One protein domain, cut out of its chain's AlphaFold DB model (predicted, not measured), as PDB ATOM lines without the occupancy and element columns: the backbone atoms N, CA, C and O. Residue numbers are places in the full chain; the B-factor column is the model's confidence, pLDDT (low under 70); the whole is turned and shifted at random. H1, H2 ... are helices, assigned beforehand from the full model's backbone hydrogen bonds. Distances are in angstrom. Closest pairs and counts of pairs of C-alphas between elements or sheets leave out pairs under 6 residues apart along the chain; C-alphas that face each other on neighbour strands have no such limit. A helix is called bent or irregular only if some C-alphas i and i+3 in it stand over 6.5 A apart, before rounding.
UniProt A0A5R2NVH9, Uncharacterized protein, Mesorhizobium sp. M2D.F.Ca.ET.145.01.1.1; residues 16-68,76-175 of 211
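Overview. This is residues 16 to 68 and 76 to 175 of the 211 residues of an uncharacterized protein of Mesorhizobium sp. M2D.F.Ca.ET.145.01.1.1 (UniProt A0A5R2NVH9). Two very long helices, H1 and H2, run side by side in opposite directions as a long rod, and two short helices, H3 and H4, make a small head at the end where H2 ends. H3 folds back along the last part of H2, and H4 folds back again along H3, bringing its own end beside H2 and near the first residue of H1. The printed part has 153 residues with four named helices, H1, H2, H3 and H4 in chain order, and no named strand; its class is all helix. The whole is extended, with a radius of gyration of the C-alphas of 25.6 A, and its C-alphas span 87 by 27 by 26 A.

Arrangement. The longest helix and the hub is H2, residues 78 to 131, which touches three other helices. It touches H1, residues 16 to 67, at a shallow tilt of 3 degrees, opposite ways; the closest C-alphas are those of Gln 44 and Ser 98, 6.3 A apart. With residues 121 to 129 alone, H2 touches H3, residues 135 to 150, at a shallow tilt of 20 degrees, opposite ways, as a helical hairpin; the closest C-alphas, of Phe 125 and Gly 138, are 5.8 A apart. H3 and H4, residues 157 to 175, form another helical hairpin, at a shallow tilt of 31 degrees, opposite ways; H3 touches H4 with residues 141 to 148 alone, and the closest C-alphas, of Pro 144 and Leu 163, are 5.2 A apart. H4 touches H2 with residues 171 to 175 alone, at a steep tilt of 40 degrees, the same way; the closest C-alphas are those of Arg 127 and Leu 174, 7.4 A apart. The helix packing is mostly aligned, with 3 of these 4 touching pairs at a shallow tilt. H1 and H4 are close but not clearly touching, with the C-alphas of Ile 16 and Gly 175 closest at 6.4 A, while H1 and H3 are apart. In H2 and H4 every O i to N i+4 pair is within hydrogen-bond range; in H1 46 of 48 are, and in H3 10 of 12.

Along the chain. H2 is 78.5 A long, from C-alpha 78 at (43.380, -64.912, 32.556) to C-alpha 131 at (33.681, 10.773, 51.092). H1, 74.7 A long, begins at C-alpha 16, (44.791, 5.483, 43.797). It has a kink of 34 degrees near residue 29 and is neither bent nor irregular, but only just: C-alphas 27 and 30 are 6.3 A apart. H3, 20.8 A long, has a kink of 51 degrees near residue 144 and is only just irregular, with C-alphas 141 and 144 7.0 A apart. H4, 27.3 A long, ends at C-alpha 175, (39.034, 8.260, 43.251).

Size, cuts and confidence. The two C-alphas farthest apart, of Val 68 and Gly 132, are 87.5 A apart. Residues 63 to 68, of which 63 to 67 belong to H1, stand free. Residues 69 to 75 are not printed, and C-alphas 68 and 76 across this cut are 14.0 A apart. The link from H2 to H3 is tight and that from H3 to H4 is short. The mean pLDDT of the printed part is 74.1; 43 residues are under 70, among them residues 76 to 85, 90 to 102 and 152 to 155.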
ATOM      1  N   ILE A  16      44.195   5.397  45.140       79.94
ATOM      2  CA  ILE A  16      44.791   5.483  43.797       79.94
ATOM      3  C   ILE A  16      45.889   4.430  43.619       79.94
ATOM      4  O   ILE A  16      45.922   3.760  42.593       79.94
ATOM      5  N   VAL A  17      46.755   4.236  44.619       81.44
ATOM      6  CA  VAL A  17      47.795   3.194  44.586       81.44
ATOM      7  C   VAL A  17      47.167   1.807  44.468       81.44
ATOM      8  O   VAL A  17      47.585   1.018  43.623       81.44
ATOM      9  N   LEU A  18      46.129   1.515  45.257       81.38
ATOM     10  CA  LEU A  18      45.380   0.265  45.148       81.38
ATOM     11  C   LEU A  18      44.709   0.132  43.782       81.38
ATOM     12  O   LEU A  18      44.772  -0.945  43.209       81.38
ATOM     13  N   LEU A  19      44.133   1.203  43.231       82.38
ATOM     14  CA  LEU A  19      43.509   1.199  41.907       82.38
ATOM     15  C   LEU A  19      44.525   0.843  40.821       82.38
ATOM     16  O   LEU A  19      44.251  -0.021  39.996       82.38
ATOM     17  N   VAL A  20      45.713   1.450  40.857       82.25
ATOM     18  CA  VAL A  20      46.804   1.157  39.917       82.25
ATOM     19  C   VAL A  20      47.282  -0.286  40.062       82.25
ATOM     20  O   VAL A  20      47.466  -0.961  39.052       82.25
ATOM     21  N   LEU A  21      47.440  -0.787  41.289       81.12
ATOM     22  CA  LEU A  21      47.810  -2.184  41.527       81.12
ATOM     23  C   LEU A  21      46.737  -3.152  41.022       81.12
ATOM     24  O   LEU A  21      47.075  -4.170  40.432       81.12
ATOM     25  N   LEU A  22      45.458  -2.836  41.221       78.69
ATOM     26  CA  LEU A  22      44.334  -3.683  40.820       78.69
ATOM     27  C   LEU A  22      44.154  -3.682  39.301       78.69
ATOM     28  O   LEU A  22      43.910  -4.730  38.716       78.69
ATOM     29  N   PHE A  23      44.360  -2.534  38.657       75.00
ATOM     30  CA  PHE A  23      44.370  -2.416  37.202       75.00
ATOM     31  C   PHE A  23      45.576  -3.134  36.589       75.00
ATOM     32  O   PHE A  23      45.427  -3.885  35.633       75.00
ATOM     33  N   GLY A  24      46.765  -2.973  37.179       74.56
ATOM     34  CA  GLY A  24      47.959  -3.723  36.790       74.56
ATOM     35  C   GLY A  24      47.784  -5.232  36.979       74.56
ATOM     36  O   GLY A  24      48.234  -6.009  36.143       74.56
ATOM     37  N   PHE A  25      47.082  -5.646  38.034       73.56
ATOM     38  CA  PHE A  25      46.728  -7.040  38.270       73.56
ATOM     39  C   PHE A  25      45.711  -7.566  37.251       73.56
ATOM     40  O   PHE A  25      45.922  -8.651  36.725       73.56
ATOM     41  N   ASP A  26      44.662  -6.805  36.915       70.25
ATOM     42  CA  ASP A  26      43.698  -7.176  35.864       70.25
ATOM     43  C   ASP A  26      44.391  -7.294  34.491       70.25
ATOM     44  O   ASP A  26      44.104  -8.225  33.749       70.25
ATOM     45  N   PHE A  27      45.375  -6.439  34.176       66.62
ATOM     46  CA  PHE A  27      46.199  -6.575  32.962       66.62
ATOM     47  C   PHE A  27      47.146  -7.776  32.998       66.62
ATOM     48  O   PHE A  27      47.416  -8.381  31.964       66.62
ATOM     49  N   ALA A  28      47.683  -8.113  34.170       66.69
ATOM     50  CA  ALA A  28      48.513  -9.299  34.350       66.69
ATOM     51  C   ALA A  28      47.678 -10.588  34.378       66.69
ATOM     52  O   ALA A  28      48.216 -11.669  34.149       66.69
ATOM     53  N   LYS A  29      46.371 -10.490  34.628       69.25
ATOM     54  CA  LYS A  29      45.470 -11.631  34.743       69.25
ATOM     55  C   LYS A  29      45.365 -12.413  33.436       69.25
ATOM     56  O   LYS A  29      45.587 -13.616  33.464       69.25
ATOM     57  N   ASP A  30      45.116 -11.752  32.308       66.94
ATOM     58  CA  ASP A  30      45.039 -12.406  30.992       66.94
ATOM     59  C   ASP A  30      46.315 -13.193  30.616       66.94
ATOM     60  O   ASP A  30      46.216 -14.373  30.268       66.94
ATOM     61  N   PRO A  31      47.537 -12.628  30.717       66.81
ATOM     62  CA  PRO A  31      48.754 -13.384  30.442       66.81
ATOM     63  C   PRO A  31      49.030 -14.473  31.486       66.81
ATOM     64  O   PRO A  31      49.598 -15.501  31.126       66.81
ATOM     65  N   ILE A  32      48.617 -14.303  32.748       66.81
ATOM     66  CA  ILE A  32      48.702 -15.359  33.772       66.81
ATOM     67  C   ILE A  32      47.743 -16.506  33.441       66.81
ATOM     68  O   ILE A  32      48.141 -17.665  33.526       66.81
ATOM     69  N   GLU A  33      46.512 -16.213  33.024       70.62
ATOM     70  CA  GLU A  33      45.547 -17.220  32.581       70.62
ATOM     71  C   GLU A  33      46.080 -17.965  31.360       70.62
ATOM     72  O   GLU A  33      46.150 -19.192  31.376       70.62
ATOM     73  N   HIS A  34      46.578 -17.248  30.352       72.12
ATOM     74  CA  HIS A  34      47.165 -17.863  29.164       72.12
ATOM     75  C   HIS A  34      48.416 -18.696  29.494       72.12
ATOM     76  O   HIS A  34      48.625 -19.772  28.927       72.12
ATOM     77  N   PHE A  35      49.251 -18.239  30.431       71.19
ATOM     78  CA  PHE A  35      50.409 -18.994  30.904       71.19
ATOM     79  C   PHE A  35      49.999 -20.245  31.688       71.19
ATOM     80  O   PHE A  35      50.576 -21.312  31.470       71.19
ATOM     81  N   LEU A  36      49.001 -20.160  32.573       66.94
ATOM     82  CA  LEU A  36      48.504 -21.328  33.297       66.94
ATOM     83  C   LEU A  36      47.807 -22.323  32.358       66.94
ATOM     84  O   LEU A  36      47.999 -23.521  32.542       66.94
ATOM     85  N   VAL A  37      47.040 -21.867  31.359       75.44
ATOM     86  CA  VAL A  37      46.437 -22.743  30.336       75.44
ATOM     87  C   VAL A  37      47.533 -23.437  29.537       75.44
ATOM     88  O   VAL A  37      47.538 -24.662  29.458       75.44
ATOM     89  N   GLY A  38      48.523 -22.689  29.042       71.38
ATOM     90  CA  GLY A  38      49.655 -23.265  28.315       71.38
ATOM     91  C   GLY A  38      50.473 -24.244  29.165       71.38
ATOM     92  O   GLY A  38      50.893 -25.296  28.683       71.38
ATOM     93  N   THR A  39      50.649 -23.954  30.455       72.81
ATOM     94  CA  THR A  39      51.326 -24.851  31.404       72.81
ATOM     95  C   THR A  39      50.490 -26.101  31.681       72.81
ATOM     96  O   THR A  39      51.033 -27.204  31.694       72.81
ATOM     97  N   LYS A  40      49.167 -25.966  31.842       73.75
ATOM     98  CA  LYS A  40      48.232 -27.090  31.992       73.75
ATOM     99  C   LYS A  40      48.279 -27.998  30.767       73.75
ATOM    100  O   LYS A  40      48.468 -29.198  30.923       73.75
ATOM    101  N   GLU A  41      48.155 -27.435  29.571       76.25
ATOM    102  CA  GLU A  41      48.220 -28.177  28.309       76.25
ATOM    103  C   GLU A  41      49.587 -28.838  28.113       76.25
ATOM    104  O   GLU A  41      49.660 -29.992  27.695       76.25
ATOM    105  N   GLY A  42      50.673 -28.149  28.473       74.19
ATOM    106  CA  GLY A  42      52.033 -28.679  28.417       74.19
ATOM    107  C   GLY A  42      52.258 -29.854  29.369       74.19
ATOM    108  O   GLY A  42      52.780 -30.889  28.950       74.19
ATOM    109  N   ILE A  43      51.832 -29.732  30.629       73.00
ATOM    110  CA  ILE A  43      51.915 -30.808  31.628       73.00
ATOM    111  C   ILE A  43      51.014 -31.975  31.221       73.00
ATOM    112  O   ILE A  43      51.446 -33.124  31.265       73.00
ATOM    113  N   GLN A  44      49.790 -31.697  30.766       72.94
ATOM    114  CA  GLN A  44      48.874 -32.720  30.277       72.94
ATOM    115  C   GLN A  44      49.505 -33.458  29.089       72.94
ATOM    116  O   GLN A  44      49.635 -34.675  29.124       72.94
ATOM    117  N   LYS A  45      50.042 -32.753  28.092       76.38
ATOM    118  CA  LYS A  45      50.724 -33.377  26.949       76.38
ATOM    119  C   LYS A  45      51.932 -34.222  27.366       76.38
ATOM    120  O   LYS A  45      52.132 -35.294  26.804       76.38
ATOM    121  N   GLN A  46      52.714 -33.778  28.353       71.94
ATOM    122  CA  GLN A  46      53.834 -34.558  28.890       71.94
ATOM    123  C   GLN A  46      53.375 -35.829  29.610       71.94
ATOM    124  O   GLN A  46      53.971 -36.879  29.396       71.94
ATOM    125  N   ILE A  47      52.304 -35.763  30.406       71.81
ATOM    126  CA  ILE A  47      51.726 -36.937  31.077       71.81
ATOM    127  C   ILE A  47      51.204 -37.930  30.036       71.81
ATOM    128  O   ILE A  47      51.545 -39.107  30.091       71.81
ATOM    129  N   TYR A  48      50.467 -37.450  29.032       73.38
ATOM    130  CA  TYR A  48      49.957 -38.297  27.955       73.38
ATOM    131  C   TYR A  48      51.089 -38.930  27.126       73.38
ATOM    132  O   TYR A  48      50.987 -40.093  26.744       73.38
ATOM    133  N   ALA A  49      52.185 -38.208  26.874       76.81
ATOM    134  CA  ALA A  49      53.342 -38.737  26.151       76.81
ATOM    135  C   ALA A  49      54.158 -39.745  26.982       76.81
ATOM    136  O   ALA A  49      54.570 -40.783  26.461       76.81
ATOM    137  N   ALA A  50      54.389 -39.459  28.267       73.94
ATOM    138  CA  ALA A  50      55.119 -40.342  29.171       73.94
ATOM    139  C   ALA A  50      54.351 -41.648  29.417       73.94
ATOM    140  O   ALA A  50      54.925 -42.731  29.281       73.94
ATOM    141  N   ASP A  51      53.049 -41.560  29.696       71.31
ATOM    142  CA  ASP A  51      52.210 -42.737  29.922       71.31
ATOM    143  C   ASP A  51      51.903 -43.482  28.615       71.31
ATOM    144  O   ASP A  51      51.932 -44.709  28.602       71.31
ATOM    145  N   GLY A  52      51.761 -42.786  27.480       71.88
ATOM    146  CA  GLY A  52      51.675 -43.424  26.161       71.88
ATOM    147  C   GLY A  52      52.915 -44.260  25.815       71.88
ATOM    148  O   GLY A  52      52.795 -45.358  25.272       71.88
ATOM    149  N   ASN A  53      54.110 -43.796  26.195       76.50
ATOM    150  CA  ASN A  53      55.348 -44.567  26.045       76.50
ATOM    151  C   ASN A  53      55.380 -45.799  26.972       76.50
ATOM    152  O   ASN A  53      55.865 -46.861  26.579       76.50
ATOM    153  N   ASN A  54      54.830 -45.688  28.185       72.06
ATOM    154  CA  ASN A  54      54.709 -46.814  29.116       72.06
ATOM    155  C   ASN A  54      53.712 -47.871  28.614       72.06
ATOM    156  O   ASN A  54      54.019 -49.061  28.668       72.06
ATOM    157  N   ILE A  55      52.574 -47.451  28.050       68.31
ATOM    158  CA  ILE A  55      51.578 -48.345  27.436       68.31
ATOM    159  C   ILE A  55      52.177 -49.050  26.215       68.31
ATOM    160  O   ILE A  55      52.087 -50.272  26.107       68.31
ATOM    161  N   ALA A  56      52.859 -48.318  25.330       72.25
ATOM    162  CA  ALA A  56      53.520 -48.905  24.165       72.25
ATOM    163  C   ALA A  56      54.611 -49.916  24.562       72.25
ATOM    164  O   ALA A  56      54.774 -50.947  23.908       72.25
ATOM    165  N   ARG A  57      55.348 -49.649  25.650       76.38
ATOM    166  CA  ARG A  57      56.334 -50.587  26.203       76.38
ATOM    167  C   ARG A  57      55.664 -51.834  26.787       76.38
ATOM    168  O   ARG A  57      56.137 -52.926  26.502       76.38
ATOM    169  N   SER A  58      54.565 -51.669  27.526       69.44
ATOM    170  CA  SER A  58      53.779 -52.767  28.111       69.44
ATOM    171  C   SER A  58      53.162 -53.678  27.038       69.44
ATOM    172  O   SER A  58      53.214 -54.902  27.140       69.44
ATOM    173  N   GLN A  59      52.657 -53.094  25.946       70.31
ATOM    174  CA  GLN A  59      52.162 -53.858  24.799       70.31
ATOM    175  C   GLN A  59      53.283 -54.618  24.090       70.31
ATOM    176  O   GLN A  59      53.102 -55.773  23.722       70.31
ATOM    177  N   ARG A  60      54.460 -54.000  23.909       74.12
ATOM    178  CA  ARG A  60      55.613 -54.694  23.316       74.12
ATOM    179  C   ARG A  60      56.094 -55.851  24.184       74.12
ATOM    180  O   ARG A  60      56.376 -56.901  23.628       74.12
ATOM    181  N   SER A  61      56.164 -55.685  25.506       68.12
ATOM    182  CA  SER A  61      56.543 -56.785  26.402       68.12
ATOM    183  C   SER A  61      55.523 -57.918  26.381       68.12
ATOM    184  O   SER A  61      55.930 -59.068  26.331       68.12
ATOM    185  N   PHE A  62      54.224 -57.607  26.329       69.56
ATOM    186  CA  PHE A  62      53.167 -58.616  26.235       69.56
ATOM    187  C   PHE A  62      53.190 -59.376  24.899       69.56
ATOM    188  O   PHE A  62      53.049 -60.593  24.862       69.56
ATOM    189  N   VAL A  63      53.410 -58.671  23.784       71.62
ATOM    190  CA  VAL A  63      53.555 -59.306  22.464       71.62
ATOM    191  C   VAL A  63      54.806 -60.182  22.405       71.62
ATOM    192  O   VAL A  63      54.762 -61.251  21.805       71.62
ATOM    193  N   GLU A  64      55.907 -59.756  23.026       71.69
ATOM    194  CA  GLU A  64      57.130 -60.557  23.099       71.69
ATOM    195  C   GLU A  64      56.936 -61.793  23.991       71.69
ATOM    196  O   GLU A  64      57.357 -62.882  23.621       71.69
ATOM    197  N   GLU A  65      56.214 -61.661  25.106       63.75
ATOM    198  CA  GLU A  65      55.834 -62.768  25.995       63.75
ATOM    199  C   GLU A  65      54.928 -63.792  25.291       63.75
ATOM    200  O   GLU A  65      55.143 -64.990  25.418       63.75
ATOM    201  N   LEU A  66      53.988 -63.341  24.452       64.38
ATOM    202  CA  LEU A  66      53.189 -64.217  23.583       64.38
ATOM    203  C   LEU A  66      54.000 -64.854  22.440       64.38
ATOM    204  O   LEU A  66      53.583 -65.868  21.876       64.38
ATOM    205  N   ARG A  67      55.125 -64.244  22.047       66.50
ATOM    206  CA  ARG A  67      55.981 -64.710  20.948       66.50
ATOM    207  C   ARG A  67      56.984 -65.771  21.393       66.50
ATOM    208  O   ARG A  67      57.409 -66.554  20.546       66.50
ATOM    209  N   VAL A  68      57.362 -65.802  22.672       58.16
ATOM    210  CA  VAL A  68      58.196 -66.859  23.258       58.16
ATOM    211  C   VAL A  68      57.262 -67.974  23.743       58.16
ATOM    212  O   VAL A  68      56.655 -67.831  24.801       58.16
ATOM    213  N   ALA A  76      45.126 -69.839  29.019       54.97
ATOM    214  CA  ALA A  76      45.244 -68.631  28.197       54.97
ATOM    215  C   ALA A  76      44.128 -67.538  28.283       54.97
ATOM    216  O   ALA A  76      44.249 -66.570  27.532       54.97
ATOM    217  N   PRO A  77      43.062 -67.575  29.124       54.06
ATOM    218  CA  PRO A  77      42.133 -66.436  29.207       54.06
ATOM    219  C   PRO A  77      42.465 -65.413  30.311       54.06
ATOM    220  O   PRO A  77      42.095 -64.249  30.175       54.06
ATOM    221  N   LYS A  78      43.178 -65.794  31.384       55.34
ATOM    222  CA  LYS A  78      43.380 -64.912  32.556       55.34
ATOM    223  C   LYS A  78      44.417 -63.807  32.333       55.34
ATOM    224  O   LYS A  78      44.198 -62.684  32.771       55.34
ATOM    225  N   SER A  79      45.499 -64.083  31.604       58.88
ATOM    226  CA  SER A  79      46.557 -63.094  31.336       58.88
ATOM    227  C   SER A  79      46.091 -61.960  30.413       58.88
ATOM    228  O   SER A  79      46.475 -60.807  30.599       58.88
ATOM    229  N   ALA A  80      45.215 -62.257  29.449       60.91
ATOM    230  CA  ALA A  80      44.619 -61.254  28.566       60.91
ATOM    231  C   ALA A  80      43.614 -60.351  29.305       60.91
ATOM    232  O   ALA A  80      43.569 -59.145  29.057       60.91
ATOM    233  N   GLU A  81      42.836 -60.914  30.233       63.62
ATOM    234  CA  GLU A  81      41.899 -60.169  31.082       63.62
ATOM    235  C   GLU A  81      42.637 -59.293  32.116       63.62
ATOM    236  O   GLU A  81      42.283 -58.128  32.317       63.62
ATOM    237  N   GLU A  82      43.730 -59.791  32.703       65.06
ATOM    238  CA  GLU A  82      44.634 -59.013  33.568       65.06
ATOM    239  C   GLU A  82      45.352 -57.884  32.804       65.06
ATOM    240  O   GLU A  82      45.455 -56.763  33.302       65.06
ATOM    241  N   HIS A  83      45.782 -58.117  31.559       65.69
ATOM    242  CA  HIS A  83      46.384 -57.070  30.727       65.69
ATOM    243  C   HIS A  83      45.364 -55.998  30.310       65.69
ATOM    244  O   HIS A  83      45.645 -54.800  30.387       65.69
ATOM    245  N   ALA A  84      44.150 -56.404  29.921       65.50
ATOM    246  CA  ALA A  84      43.072 -55.482  29.568       65.50
ATOM    247  C   ALA A  84      42.616 -54.645  30.776       65.50
ATOM    248  O   ALA A  84      42.468 -53.427  30.660       65.50
ATOM    249  N   SER A  85      42.461 -55.263  31.951       68.44
ATOM    250  CA  SER A  85      42.132 -54.552  33.195       68.44
ATOM    251  C   SER A  85      43.267 -53.630  33.658       68.44
ATOM    252  O   SER A  85      42.992 -52.521  34.118       68.44
ATOM    253  N   GLY A  86      44.532 -54.007  33.442       70.19
ATOM    254  CA  GLY A  86      45.700 -53.152  33.667       70.19
ATOM    255  C   GLY A  86      45.732 -51.908  32.771       70.19
ATOM    256  O   GLY A  86      45.999 -50.807  33.257       70.19
ATOM    257  N   ILE A  87      45.392 -52.049  31.484       68.81
ATOM    258  CA  ILE A  87      45.276 -50.921  30.542       68.81
ATOM    259  C   ILE A  87      44.135 -49.983  30.953       68.81
ATOM    260  O   ILE A  87      44.311 -48.765  30.954       68.81
ATOM    261  N   VAL A  88      42.978 -50.527  31.342       70.62
ATOM    262  CA  VAL A  88      41.823 -49.732  31.795       70.62
ATOM    263  C   VAL A  88      42.136 -49.009  33.111       70.62
ATOM    264  O   VAL A  88      41.826 -47.828  33.248       70.62
ATOM    265  N   ALA A  89      42.815 -49.663  34.057       72.19
ATOM    266  CA  ALA A  89      43.258 -49.038  35.303       72.19
ATOM    267  C   ALA A  89      44.284 -47.917  35.057       72.19
ATOM    268  O   ALA A  89      44.207 -46.863  35.691       72.19
ATOM    269  N   GLN A  90      45.209 -48.099  34.107       67.44
ATOM    270  CA  GLN A  90      46.138 -47.045  33.689       67.44
ATOM    271  C   GLN A  90      45.417 -45.881  33.000       67.44
ATOM    272  O   GLN A  90      45.725 -44.730  33.297       67.44
ATOM    273  N   ALA A  91      44.420 -46.151  32.153       65.44
ATOM    274  CA  ALA A  91      43.598 -45.117  31.523       65.44
ATOM    275  C   ALA A  91      42.776 -44.316  32.552       65.44
ATOM    276  O   ALA A  91      42.741 -43.089  32.490       65.44
ATOM    277  N   LEU A  92      42.196 -44.980  33.557       66.88
ATOM    278  CA  LEU A  92      41.493 -44.312  34.660       66.88
ATOM    279  C   LEU A  92      42.454 -43.501  35.543       66.88
ATOM    280  O   LEU A  92      42.129 -42.390  35.954       66.88
ATOM    281  N   ALA A  93      43.664 -44.007  35.802       69.44
ATOM    282  CA  ALA A  93      44.695 -43.255  36.517       69.44
ATOM    283  C   ALA A  93      45.173 -42.023  35.720       69.44
ATOM    284  O   ALA A  93      45.490 -40.986  36.306       69.44
ATOM    285  N   MET A  94      45.193 -42.119  34.391       62.47
ATOM    286  CA  MET A  94      45.547 -41.042  33.466       62.47
ATOM    287  C   MET A  94      44.473 -39.946  33.442       62.47
ATOM    288  O   MET A  94      44.792 -38.759  33.549       62.47
ATOM    289  N   GLU A  95      43.200 -40.337  33.414       63.44
ATOM    290  CA  GLU A  95      42.071 -39.416  33.547       63.44
ATOM    291  C   GLU A  95      42.040 -38.757  34.935       63.44
ATOM    292  O   GLU A  95      41.879 -37.541  35.037       63.44
ATOM    293  N   ALA A  96      42.312 -39.515  36.004       65.88
ATOM    294  CA  ALA A  96      42.363 -38.994  37.368       65.88
ATOM    295  C   ALA A  96      43.489 -37.963  37.572       65.88
ATOM    296  O   ALA A  96      43.260 -36.912  38.173       65.88
ATOM    297  N   LYS A  97      44.694 -38.206  37.035       65.75
ATOM    298  CA  LYS A  97      45.808 -37.240  37.088       65.75
ATOM    299  C   LYS A  97      45.500 -35.972  36.290       65.75
ATOM    300  O   LYS A  97      45.738 -34.868  36.779       65.75
ATOM    301  N   SER A  98      44.941 -36.122  35.090       62.53
ATOM    302  CA  SER A  98      44.528 -34.992  34.249       62.53
ATOM    303  C   SER A  98      43.407 -34.166  34.905       62.53
ATOM    304  O   SER A  98      43.446 -32.933  34.907       62.53
ATOM    305  N   SER A  99      42.448 -34.835  35.549       68.94
ATOM    306  CA  SER A  99      41.350 -34.216  36.299       68.94
ATOM    307  C   SER A  99      41.840 -33.457  37.538       68.94
ATOM    308  O   SER A  99      41.417 -32.322  37.784       68.94
ATOM    309  N   ALA A 100      42.803 -34.013  38.282       69.69
ATOM    310  CA  ALA A 100      43.394 -33.347  39.443       69.69
ATOM    311  C   ALA A 100      44.085 -32.025  39.060       69.69
ATOM    312  O   ALA A 100      43.900 -31.010  39.732       69.69
ATOM    313  N   ILE A 101      44.808 -31.999  37.935       66.75
ATOM    314  CA  ILE A 101      45.444 -30.782  37.406       66.75
ATOM    315  C   ILE A 101      44.388 -29.760  36.968       66.75
ATOM    316  O   ILE A 101      44.503 -28.574  37.281       66.75
ATOM    317  N   GLY A 102      43.326 -30.211  36.291       67.44
ATOM    318  CA  GLY A 102      42.192 -29.355  35.938       67.44
ATOM    319  C   GLY A 102      41.516 -28.733  37.164       67.44
ATOM    320  O   GLY A 102      41.176 -27.552  37.145       67.44
ATOM    321  N   THR A 103      41.393 -29.495  38.250       74.56
ATOM    322  CA  THR A 103      40.774 -29.041  39.503       74.56
ATOM    323  C   THR A 103      41.640 -28.009  40.230       74.56
ATOM    324  O   THR A 103      41.115 -27.004  40.706       74.56
ATOM    325  N   ILE A 104      42.965 -28.203  40.269       74.38
ATOM    326  CA  ILE A 104      43.910 -27.232  40.854       74.38
ATOM    327  C   ILE A 104      43.904 -25.916  40.062       74.38
ATOM    328  O   ILE A 104      43.918 -24.836  40.644       74.38
ATOM    329  N   TYR A 105      43.836 -25.987  38.733       70.69
ATOM    330  CA  TYR A 105      43.725 -24.796  37.891       70.69
ATOM    331  C   TYR A 105      42.452 -23.994  38.208       70.69
ATOM    332  O   TYR A 105      42.518 -22.789  38.458       70.69
ATOM    333  N   MET A 106      41.299 -24.668  38.265       71.62
ATOM    334  CA  MET A 106      40.029 -24.010  38.579       71.62
ATOM    335  C   MET A 106      40.021 -23.431  39.996       71.62
ATOM    336  O   MET A 106      39.504 -22.334  40.197       71.62
ATOM    337  N   SER A 107      40.628 -24.107  40.976       74.19
ATOM    338  CA  SER A 107      40.689 -23.590  42.346       74.19
ATOM    339  C   SER A 107      41.559 -22.335  42.460       74.19
ATOM    340  O   SER A 107      41.161 -21.398  43.153       74.19
ATOM    341  N   ILE A 108      42.684 -22.261  41.738       75.56
ATOM    342  CA  ILE A 108      43.540 -21.063  41.687       75.56
ATOM    343  C   ILE A 108      42.789 -19.888  41.057       75.56
ATOM    344  O   ILE A 108      42.778 -18.797  41.631       75.56
ATOM    345  N   LEU A 109      42.116 -20.101  39.920       73.75
ATOM    346  CA  LEU A 109      41.332 -19.047  39.269       73.75
ATOM    347  C   LEU A 109      40.199 -18.529  40.154       73.75
ATOM    348  O   LEU A 109      40.002 -17.318  40.270       73.75
ATOM    349  N   VAL A 110      39.471 -19.437  40.805       77.31
ATOM    350  CA  VAL A 110      38.374 -19.080  41.710       77.31
ATOM    351  C   VAL A 110      38.902 -18.315  42.925       77.31
ATOM    352  O   VAL A 110      38.337 -17.283  43.283       77.31
ATOM    353  N   ALA A 111      40.003 -18.768  43.533       79.00
ATOM    354  CA  ALA A 111      40.614 -18.097  44.678       79.00
ATOM    355  C   ALA A 111      41.103 -16.688  44.321       79.00
ATOM    356  O   ALA A 111      40.843 -15.734  45.056       79.00
ATOM    357  N   MET A 112      41.760 -16.548  43.167       79.50
ATOM    358  CA  MET A 112      42.209 -15.264  42.641       79.50
ATOM    359  C   MET A 112      41.027 -14.319  42.406       79.50
ATOM    360  O   MET A 112      41.018 -13.211  42.937       79.50
ATOM    361  N   GLY A 113      39.997 -14.772  41.683       76.81
ATOM    362  CA  GLY A 113      38.800 -13.975  41.415       76.81
ATOM    363  C   GLY A 113      38.085 -13.535  42.694       76.81
ATOM    364  O   GLY A 113      37.694 -12.373  42.816       76.81
ATOM    365  N   PHE A 114      37.976 -14.427  43.683       78.81
ATOM    366  CA  PHE A 114      37.366 -14.107  44.972       78.81
ATOM    367  C   PHE A 114      38.172 -13.058  45.744       78.81
ATOM    368  O   PHE A 114      37.598 -12.094  46.253       78.81
ATOM    369  N   ALA A 115      39.500 -13.193  45.787       81.19
ATOM    370  CA  ALA A 115      40.371 -12.212  46.426       81.19
ATOM    371  C   ALA A 115      40.222 -10.822  45.786       81.19
ATOM    372  O   ALA A 115      40.092  -9.826  46.501       81.19
ATOM    373  N   THR A 116      40.154 -10.749  44.451       80.69
ATOM    374  CA  THR A 116      39.933  -9.490  43.729       80.69
ATOM    375  C   THR A 116      38.571  -8.879  44.060       80.69
ATOM    376  O   THR A 116      38.488  -7.678  44.313       80.69
ATOM    377  N   ILE A 117      37.501  -9.680  44.128       81.12
ATOM    378  CA  ILE A 117      36.160  -9.198  44.502       81.12
ATOM    379  C   ILE A 117      36.164  -8.619  45.921       81.12
ATOM    380  O   ILE A 117      35.679  -7.507  46.129       81.12
ATOM    381  N   VAL A 118      36.745  -9.333  46.890       83.31
ATOM    382  CA  VAL A 118      36.837  -8.868  48.283       83.31
ATOM    383  C   VAL A 118      37.625  -7.559  48.371       83.31
ATOM    384  O   VAL A 118      37.184  -6.623  49.043       83.31
ATOM    385  N   ALA A 119      38.751  -7.460  47.658       81.56
ATOM    386  CA  ALA A 119      39.567  -6.251  47.612       81.56
ATOM    387  C   ALA A 119      38.799  -5.059  47.019       81.56
ATOM    388  O   ALA A 119      38.799  -3.978  47.607       81.56
ATOM    389  N   ILE A 120      38.089  -5.263  45.903       83.44
ATOM    390  CA  ILE A 120      37.269  -4.231  45.254       83.44
ATOM    391  C   ILE A 120      36.146  -3.756  46.183       83.44
ATOM    392  O   ILE A 120      35.959  -2.550  46.344       83.44
ATOM    393  N   ILE A 121      35.409  -4.679  46.813       85.00
ATOM    394  CA  ILE A 121      34.337  -4.339  47.762       85.00
ATOM    395  C   ILE A 121      34.907  -3.475  48.883       85.00
ATOM    396  O   ILE A 121      34.401  -2.384  49.148       85.00
ATOM    397  N   TRP A 122      35.986  -3.934  49.514       84.62
ATOM    398  CA  TRP A 122      36.616  -3.204  50.604       84.62
ATOM    399  C   TRP A 122      37.065  -1.804  50.170       84.62
ATOM    400  O   TRP A 122      36.758  -0.823  50.847       84.62
ATOM    401  N   MET A 123      37.723  -1.697  49.015       84.25
ATOM    402  CA  MET A 123      38.229  -0.444  48.456       84.25
ATOM    403  C   MET A 123      37.106   0.561  48.154       84.25
ATOM    404  O   MET A 123      37.208   1.731  48.532       84.25
ATOM    405  N   VAL A 124      36.017   0.122  47.512       83.88
ATOM    406  CA  VAL A 124      34.868   0.983  47.186       83.88
ATOM    407  C   VAL A 124      34.171   1.454  48.461       83.88
ATOM    408  O   VAL A 124      33.922   2.648  48.609       83.88
ATOM    409  N   PHE A 125      33.900   0.560  49.417       81.69
ATOM    410  CA  PHE A 125      33.244   0.941  50.673       81.69
ATOM    411  C   PHE A 125      34.114   1.830  51.559       81.69
ATOM    412  O   PHE A 125      33.591   2.758  52.179       81.69
ATOM    413  N   ALA A 126      35.427   1.590  51.605       79.88
ATOM    414  CA  ALA A 126      36.359   2.473  52.292       79.88
ATOM    415  C   ALA A 126      36.276   3.887  51.705       79.88
ATOM    416  O   ALA A 126      36.072   4.841  52.452       79.88
ATOM    417  N   ARG A 127      36.301   4.015  50.371       79.75
ATOM    418  CA  ARG A 127      36.247   5.324  49.712       79.75
ATOM    419  C   ARG A 127      34.897   6.021  49.850       79.75
ATOM    420  O   ARG A 127      34.861   7.208  50.153       79.75
ATOM    421  N   VAL A 128      33.790   5.299  49.686       82.06
ATOM    422  CA  VAL A 128      32.429   5.832  49.896       82.06
ATOM    423  C   VAL A 128      32.272   6.365  51.322       82.06
ATOM    424  O   VAL A 128      31.724   7.451  51.516       82.06
ATOM    425  N   ARG A 129      32.812   5.647  52.315       77.94
ATOM    426  CA  ARG A 129      32.817   6.084  53.715       77.94
ATOM    427  C   ARG A 129      33.703   7.311  53.941       77.94
ATOM    428  O   ARG A 129      33.287   8.198  54.678       77.94
ATOM    429  N   ASP A 130      34.870   7.380  53.308       75.19
ATOM    430  CA  ASP A 130      35.786   8.525  53.427       75.19
ATOM    431  C   ASP A 130      35.210   9.802  52.784       75.19
ATOM    432  O   ASP A 130      35.438  10.908  53.271       75.19
ATOM    433  N   ILE A 131      34.424   9.663  51.713       77.50
ATOM    434  CA  ILE A 131      33.681  10.773  51.092       77.50
ATOM    435  C   ILE A 131      32.479  11.186  51.965       77.50
ATOM    436  O   ILE A 131      32.063  12.345  51.935       77.50
ATOM    437  N   GLY A 132      31.942  10.267  52.775       73.06
ATOM    438  CA  GLY A 132      30.754  10.477  53.609       73.06
ATOM    439  C   GLY A 132      29.433  10.153  52.902       73.06
ATOM    440  O   GLY A 132      28.372  10.605  53.329       73.06
ATOM    441  N   TRP A 133      29.482   9.389  51.809       78.88
ATOM    442  CA  TRP A 133      28.304   8.979  51.043       78.88
ATOM    443  C   TRP A 133      27.563   7.799  51.695       78.88
ATOM    444  O   TRP A 133      28.166   7.002  52.419       78.88
ATOM    445  N   PRO A 134      26.246   7.655  51.449       82.12
ATOM    446  CA  PRO A 134      25.479   6.528  51.966       82.12
ATOM    447  C   PRO A 134      25.970   5.207  51.364       82.12
ATOM    448  O   PRO A 134      26.323   5.141  50.188       82.12
ATOM    449  N   ALA A 135      25.909   4.124  52.144       78.69
ATOM    450  CA  ALA A 135      26.334   2.785  51.713       78.69
ATOM    451  C   ALA A 135      25.649   2.312  50.413       78.69
ATOM    452  O   ALA A 135      26.259   1.591  49.625       78.69
ATOM    453  N   ALA A 136      24.418   2.769  50.151       79.88
ATOM    454  CA  ALA A 136      23.690   2.511  48.908       79.88
ATOM    455  C   ALA A 136      24.457   2.969  47.652       79.88
ATOM    456  O   ALA A 136      24.407   2.292  46.628       79.88
ATOM    457  N   ALA A 137      25.219   4.066  47.735       81.44
ATOM    458  CA  ALA A 137      26.051   4.531  46.627       81.44
ATOM    459  C   ALA A 137      27.181   3.536  46.307       81.44
ATOM    460  O   ALA A 137      27.462   3.278  45.140       81.44
ATOM    461  N   GLY A 138      27.776   2.913  47.331       81.12
ATOM    462  CA  GLY A 138      28.777   1.858  47.150       81.12
ATOM    463  C   GLY A 138      28.212   0.630  46.443       81.12
ATOM    464  O   GLY A 138      28.833   0.126  45.511       81.12
ATOM    465  N   PHE A 139      27.002   0.200  46.811       83.56
ATOM    466  CA  PHE A 139      26.313  -0.888  46.111       83.56
ATOM    467  C   PHE A 139      25.988  -0.540  44.657       83.56
ATOM    468  O   PHE A 139      26.158  -1.395  43.795       83.56
ATOM    469  N   GLY A 140      25.589   0.701  44.365       83.50
ATOM    470  CA  GLY A 140      25.364   1.154  42.989       83.50
ATOM    471  C   GLY A 140      26.628   1.078  42.127       83.50
ATOM    472  O   GLY A 140      26.570   0.612  40.993       83.50
ATOM    473  N   ILE A 141      27.782   1.454  42.687       84.25
ATOM    474  CA  ILE A 141      29.082   1.364  42.004       84.25
ATOM    475  C   ILE A 141      29.519  -0.098  41.836       84.25
ATOM    476  O   ILE A 141      30.102  -0.446  40.817       84.25
ATOM    477  N   LEU A 142      29.232  -0.969  42.805       85.25
ATOM    478  CA  LEU A 142      29.580  -2.396  42.758       85.25
ATOM    479  C   LEU A 142      28.645  -3.235  41.877       85.25
ATOM    480  O   LEU A 142      29.058  -4.291  41.398       85.25
ATOM    481  N   ALA A 143      27.405  -2.789  41.662       82.19
ATOM    482  CA  ALA A 143      26.372  -3.554  40.969       82.19
ATOM    483  C   ALA A 143      26.806  -4.064  39.584       82.19
ATOM    484  O   ALA A 143      26.578  -5.245  39.320       82.19
ATOM    485  N   PRO A 144      27.501  -3.280  38.732       81.06
ATOM    486  CA  PRO A 144      27.991  -3.786  37.454       81.06
ATOM    487  C   PRO A 144      28.976  -4.955  37.590       81.06
ATOM    488  O   PRO A 144      28.832  -5.970  36.912       81.06
ATOM    489  N   LYS A 145      29.947  -4.861  38.511       81.31
ATOM    490  CA  LYS A 145      30.953  -5.915  38.731       81.31
ATOM    491  C   LYS A 145      30.322  -7.178  39.324       81.31
ATOM    492  O   LYS A 145      30.687  -8.287  38.940       81.31
ATOM    493  N   LEU A 146      29.357  -7.016  40.232       81.19
ATOM    494  CA  LEU A 146      28.609  -8.133  40.810       81.19
ATOM    495  C   LEU A 146      27.693  -8.800  39.776       81.19
ATOM    496  O   LEU A 146      27.629 -10.024  39.740       81.19
ATOM    497  N   ALA A 147      27.049  -8.025  38.899       77.31
ATOM    498  CA  ALA A 147      26.226  -8.560  37.817       77.31
ATOM    499  C   ALA A 147      27.049  -9.450  36.875       77.31
ATOM    500  O   ALA A 147      26.635 -10.568  36.579       77.31
ATOM    501  N   ILE A 148      28.249  -9.002  36.493       76.38
ATOM    502  CA  ILE A 148      29.186  -9.807  35.698       76.38
ATOM    503  C   ILE A 148      29.585 -11.089  36.445       76.38
ATOM    504  O   ILE A 148      29.603 -12.170  35.865       76.38
ATOM    505  N   SER A 149      29.890 -10.983  37.741       70.31
ATOM    506  CA  SER A 149      30.364 -12.123  38.533       70.31
ATOM    507  C   SER A 149      29.296 -13.194  38.779       70.31
ATOM    508  O   SER A 149      29.654 -14.354  38.975       70.31
ATOM    509  N   VAL A 150      28.015 -12.824  38.822       74.44
ATOM    510  CA  VAL A 150      26.899 -13.755  39.071       74.44
ATOM    511  C   VAL A 150      26.391 -14.384  37.768       74.44
ATOM    512  O   VAL A 150      25.870 -15.497  37.790       74.44
ATOM    513  N   LEU A 151      26.566 -13.703  36.630       70.62
ATOM    514  CA  LEU A 151      26.035 -14.108  35.323       70.62
ATOM    515  C   LEU A 151      27.127 -14.155  34.228       70.62
ATOM    516  O   LEU A 151      26.977 -13.510  33.188       70.62
ATOM    517  N   PRO A 152      28.213 -14.934  34.402       59.56
ATOM    518  CA  PRO A 152      29.352 -14.918  33.478       59.56
ATOM    519  C   PRO A 152      29.044 -15.462  32.068       59.56
ATOM    520  O   PRO A 152      29.865 -15.300  31.174       59.56
ATOM    521  N   GLY A 153      27.883 -16.096  31.847       61.69
ATOM    522  CA  GLY A 153      27.533 -16.740  30.571       61.69
ATOM    523  C   GLY A 153      26.224 -16.289  29.916       61.69
ATOM    524  O   GLY A 153      25.883 -16.811  28.860       61.69
ATOM    525  N   SER A 154      25.466 -15.365  30.515       63.41
ATOM    526  CA  SER A 154      24.159 -14.934  29.977       63.41
ATOM    527  C   SER A 154      24.146 -13.506  29.434       63.41
ATOM    528  O   SER A 154      23.146 -13.074  28.861       63.41
ATOM    529  N   LEU A 155      25.244 -12.768  29.607       67.12
ATOM    530  CA  LEU A 155      25.363 -11.397  29.132       67.12
ATOM    531  C   LEU A 155      25.925 -11.390  27.702       67.12
ATOM    532  O   LEU A 155      26.966 -12.001  27.456       67.12
ATOM    533  N   PRO A 156      25.278 -10.686  26.754       76.88
ATOM    534  CA  PRO A 156      25.867 -10.419  25.448       76.88
ATOM    535  C   PRO A 156      27.250  -9.757  25.599       76.88
ATOM    536  O   PRO A 156      27.416  -8.949  26.519       76.88
ATOM    537  N   PRO A 157      28.211 -10.007  24.686       74.56
ATOM    538  CA  PRO A 157      29.568  -9.452  24.774       74.56
ATOM    539  C   PRO A 157      29.578  -7.926  24.943       74.56
ATOM    540  O   PRO A 157      30.291  -7.378  25.772       74.56
ATOM    541  N   LEU A 158      28.677  -7.247  24.231       76.94
ATOM    542  CA  LEU A 158      28.530  -5.794  24.280       76.94
ATOM    543  C   LEU A 158      28.084  -5.306  25.675       76.94
ATOM    544  O   LEU A 158      28.571  -4.297  26.177       76.94
ATOM    545  N   THR A 159      27.192  -6.044  26.341       76.56
ATOM    546  CA  THR A 159      26.724  -5.717  27.697       76.56
ATOM    547  C   THR A 159      27.824  -5.931  28.733       76.56
ATOM    548  O   THR A 159      27.941  -5.138  29.667       76.56
ATOM    549  N   PHE A 160      28.636  -6.977  28.563       77.12
ATOM    550  CA  PHE A 160      29.795  -7.248  29.411       77.12
ATOM    551  C   PHE A 160      30.802  -6.092  29.356       77.12
ATOM    552  O   PHE A 160      31.150  -5.544  30.403       77.12
ATOM    553  N   ASP A 161      31.166  -5.650  28.150       78.38
ATOM    554  CA  ASP A 161      32.088  -4.529  27.948       78.38
ATOM    555  C   ASP A 161      31.544  -3.235  28.561       78.38
ATOM    556  O   ASP A 161      32.244  -2.556  29.313       78.38
ATOM    557  N   ILE A 162      30.269  -2.906  28.317       81.31
ATOM    558  CA  ILE A 162      29.638  -1.709  28.895       81.31
ATOM    559  C   ILE A 162      29.686  -1.744  30.428       81.31
ATOM    560  O   ILE A 162      30.029  -0.741  31.056       81.31
ATOM    561  N   LEU A 163      29.349  -2.880  31.045       83.00
ATOM    562  CA  LEU A 163      29.364  -3.032  32.501       83.00
ATOM    563  C   LEU A 163      30.788  -2.934  33.060       83.00
ATOM    564  O   LEU A 163      30.997  -2.290  34.090       83.00
ATOM    565  N   GLN A 164      31.767  -3.533  32.381       80.06
ATOM    566  CA  GLN A 164      33.165  -3.519  32.796       80.06
ATOM    567  C   GLN A 164      33.782  -2.123  32.670       80.06
ATOM    568  O   GLN A 164      34.321  -1.603  33.649       80.06
ATOM    569  N   TYR A 165      33.675  -1.481  31.506       80.31
ATOM    570  CA  TYR A 165      34.203  -0.133  31.304       80.31
ATOM    571  C   TYR A 165      33.448   0.898  32.141       80.31
ATOM    572  O   TYR A 165      34.072   1.780  32.731       80.31
ATOM    573  N   GLY A 166      32.128   0.753  32.279       82.31
ATOM    574  CA  GLY A 166      31.318   1.587  33.163       82.31
ATOM    575  C   GLY A 166      31.764   1.486  34.622       82.31
ATOM    576  O   GLY A 166      31.916   2.508  35.291       82.31
ATOM    577  N   PHE A 167      32.056   0.274  35.101       85.12
ATOM    578  CA  PHE A 167      32.621   0.060  36.432       85.12
ATOM    579  C   PHE A 167      33.986   0.742  36.598       85.12
ATOM    580  O   PHE A 167      34.200   1.442  37.587       85.12
ATOM    581  N   ILE A 168      34.886   0.584  35.623       83.25
ATOM    582  CA  ILE A 168      36.224   1.195  35.639       83.25
ATOM    583  C   ILE A 168      36.125   2.724  35.694       83.25
ATOM    584  O   ILE A 168      36.774   3.369  36.517       83.25
ATOM    585  N   VAL A 169      35.269   3.320  34.865       84.44
ATOM    586  CA  VAL A 169      35.038   4.770  34.881       84.44
ATOM    587  C   VAL A 169      34.479   5.206  36.237       84.44
ATOM    588  O   VAL A 169      34.959   6.188  36.804       84.44
ATOM    589  N   ALA A 170      33.528   4.461  36.807       85.12
ATOM    590  CA  ALA A 170      32.933   4.785  38.099       85.12
ATOM    591  C   ALA A 170      33.960   4.786  39.247       85.12
ATOM    592  O   ALA A 170      33.944   5.703  40.069       85.12
ATOM    593  N   ILE A 171      34.879   3.814  39.300       85.31
ATOM    594  CA  ILE A 171      35.932   3.780  40.331       85.31
ATOM    595  C   ILE A 171      36.983   4.882  40.130       85.31
ATOM    596  O   ILE A 171      37.452   5.466  41.104       85.31
ATOM    597  N   ILE A 172      37.311   5.242  38.884       83.69
ATOM    598  CA  ILE A 172      38.218   6.366  38.602       83.69
ATOM    599  C   ILE A 172      37.588   7.675  39.084       83.69
ATOM    600  O   ILE A 172      38.221   8.430  39.822       83.69
ATOM    601  N   VAL A 173      36.322   7.915  38.730       84.38
ATOM    602  CA  VAL A 173      35.574   9.092  39.188       84.38
ATOM    603  C   VAL A 173      35.512   9.123  40.717       84.38
ATOM    604  O   VAL A 173      35.797  10.160  41.310       84.38
ATOM    605  N   LEU A 174      35.242   7.989  41.372       81.94
ATOM    606  CA  LEU A 174      35.219   7.882  42.835       81.94
ATOM    607  C   LEU A 174      36.578   8.220  43.485       81.94
ATOM    608  O   LEU A 174      36.627   8.798  44.575       81.94
ATOM    609  N   GLY A 175      37.685   7.890  42.818       78.25
ATOM    610  CA  GLY A 175      39.034   8.260  43.251       78.25
ATOM    611  C   GLY A 175      39.335   9.754  43.133       78.25
ATOM    612  O   GLY A 175      40.087  10.291  43.948       78.25
TER     613      GLY A 175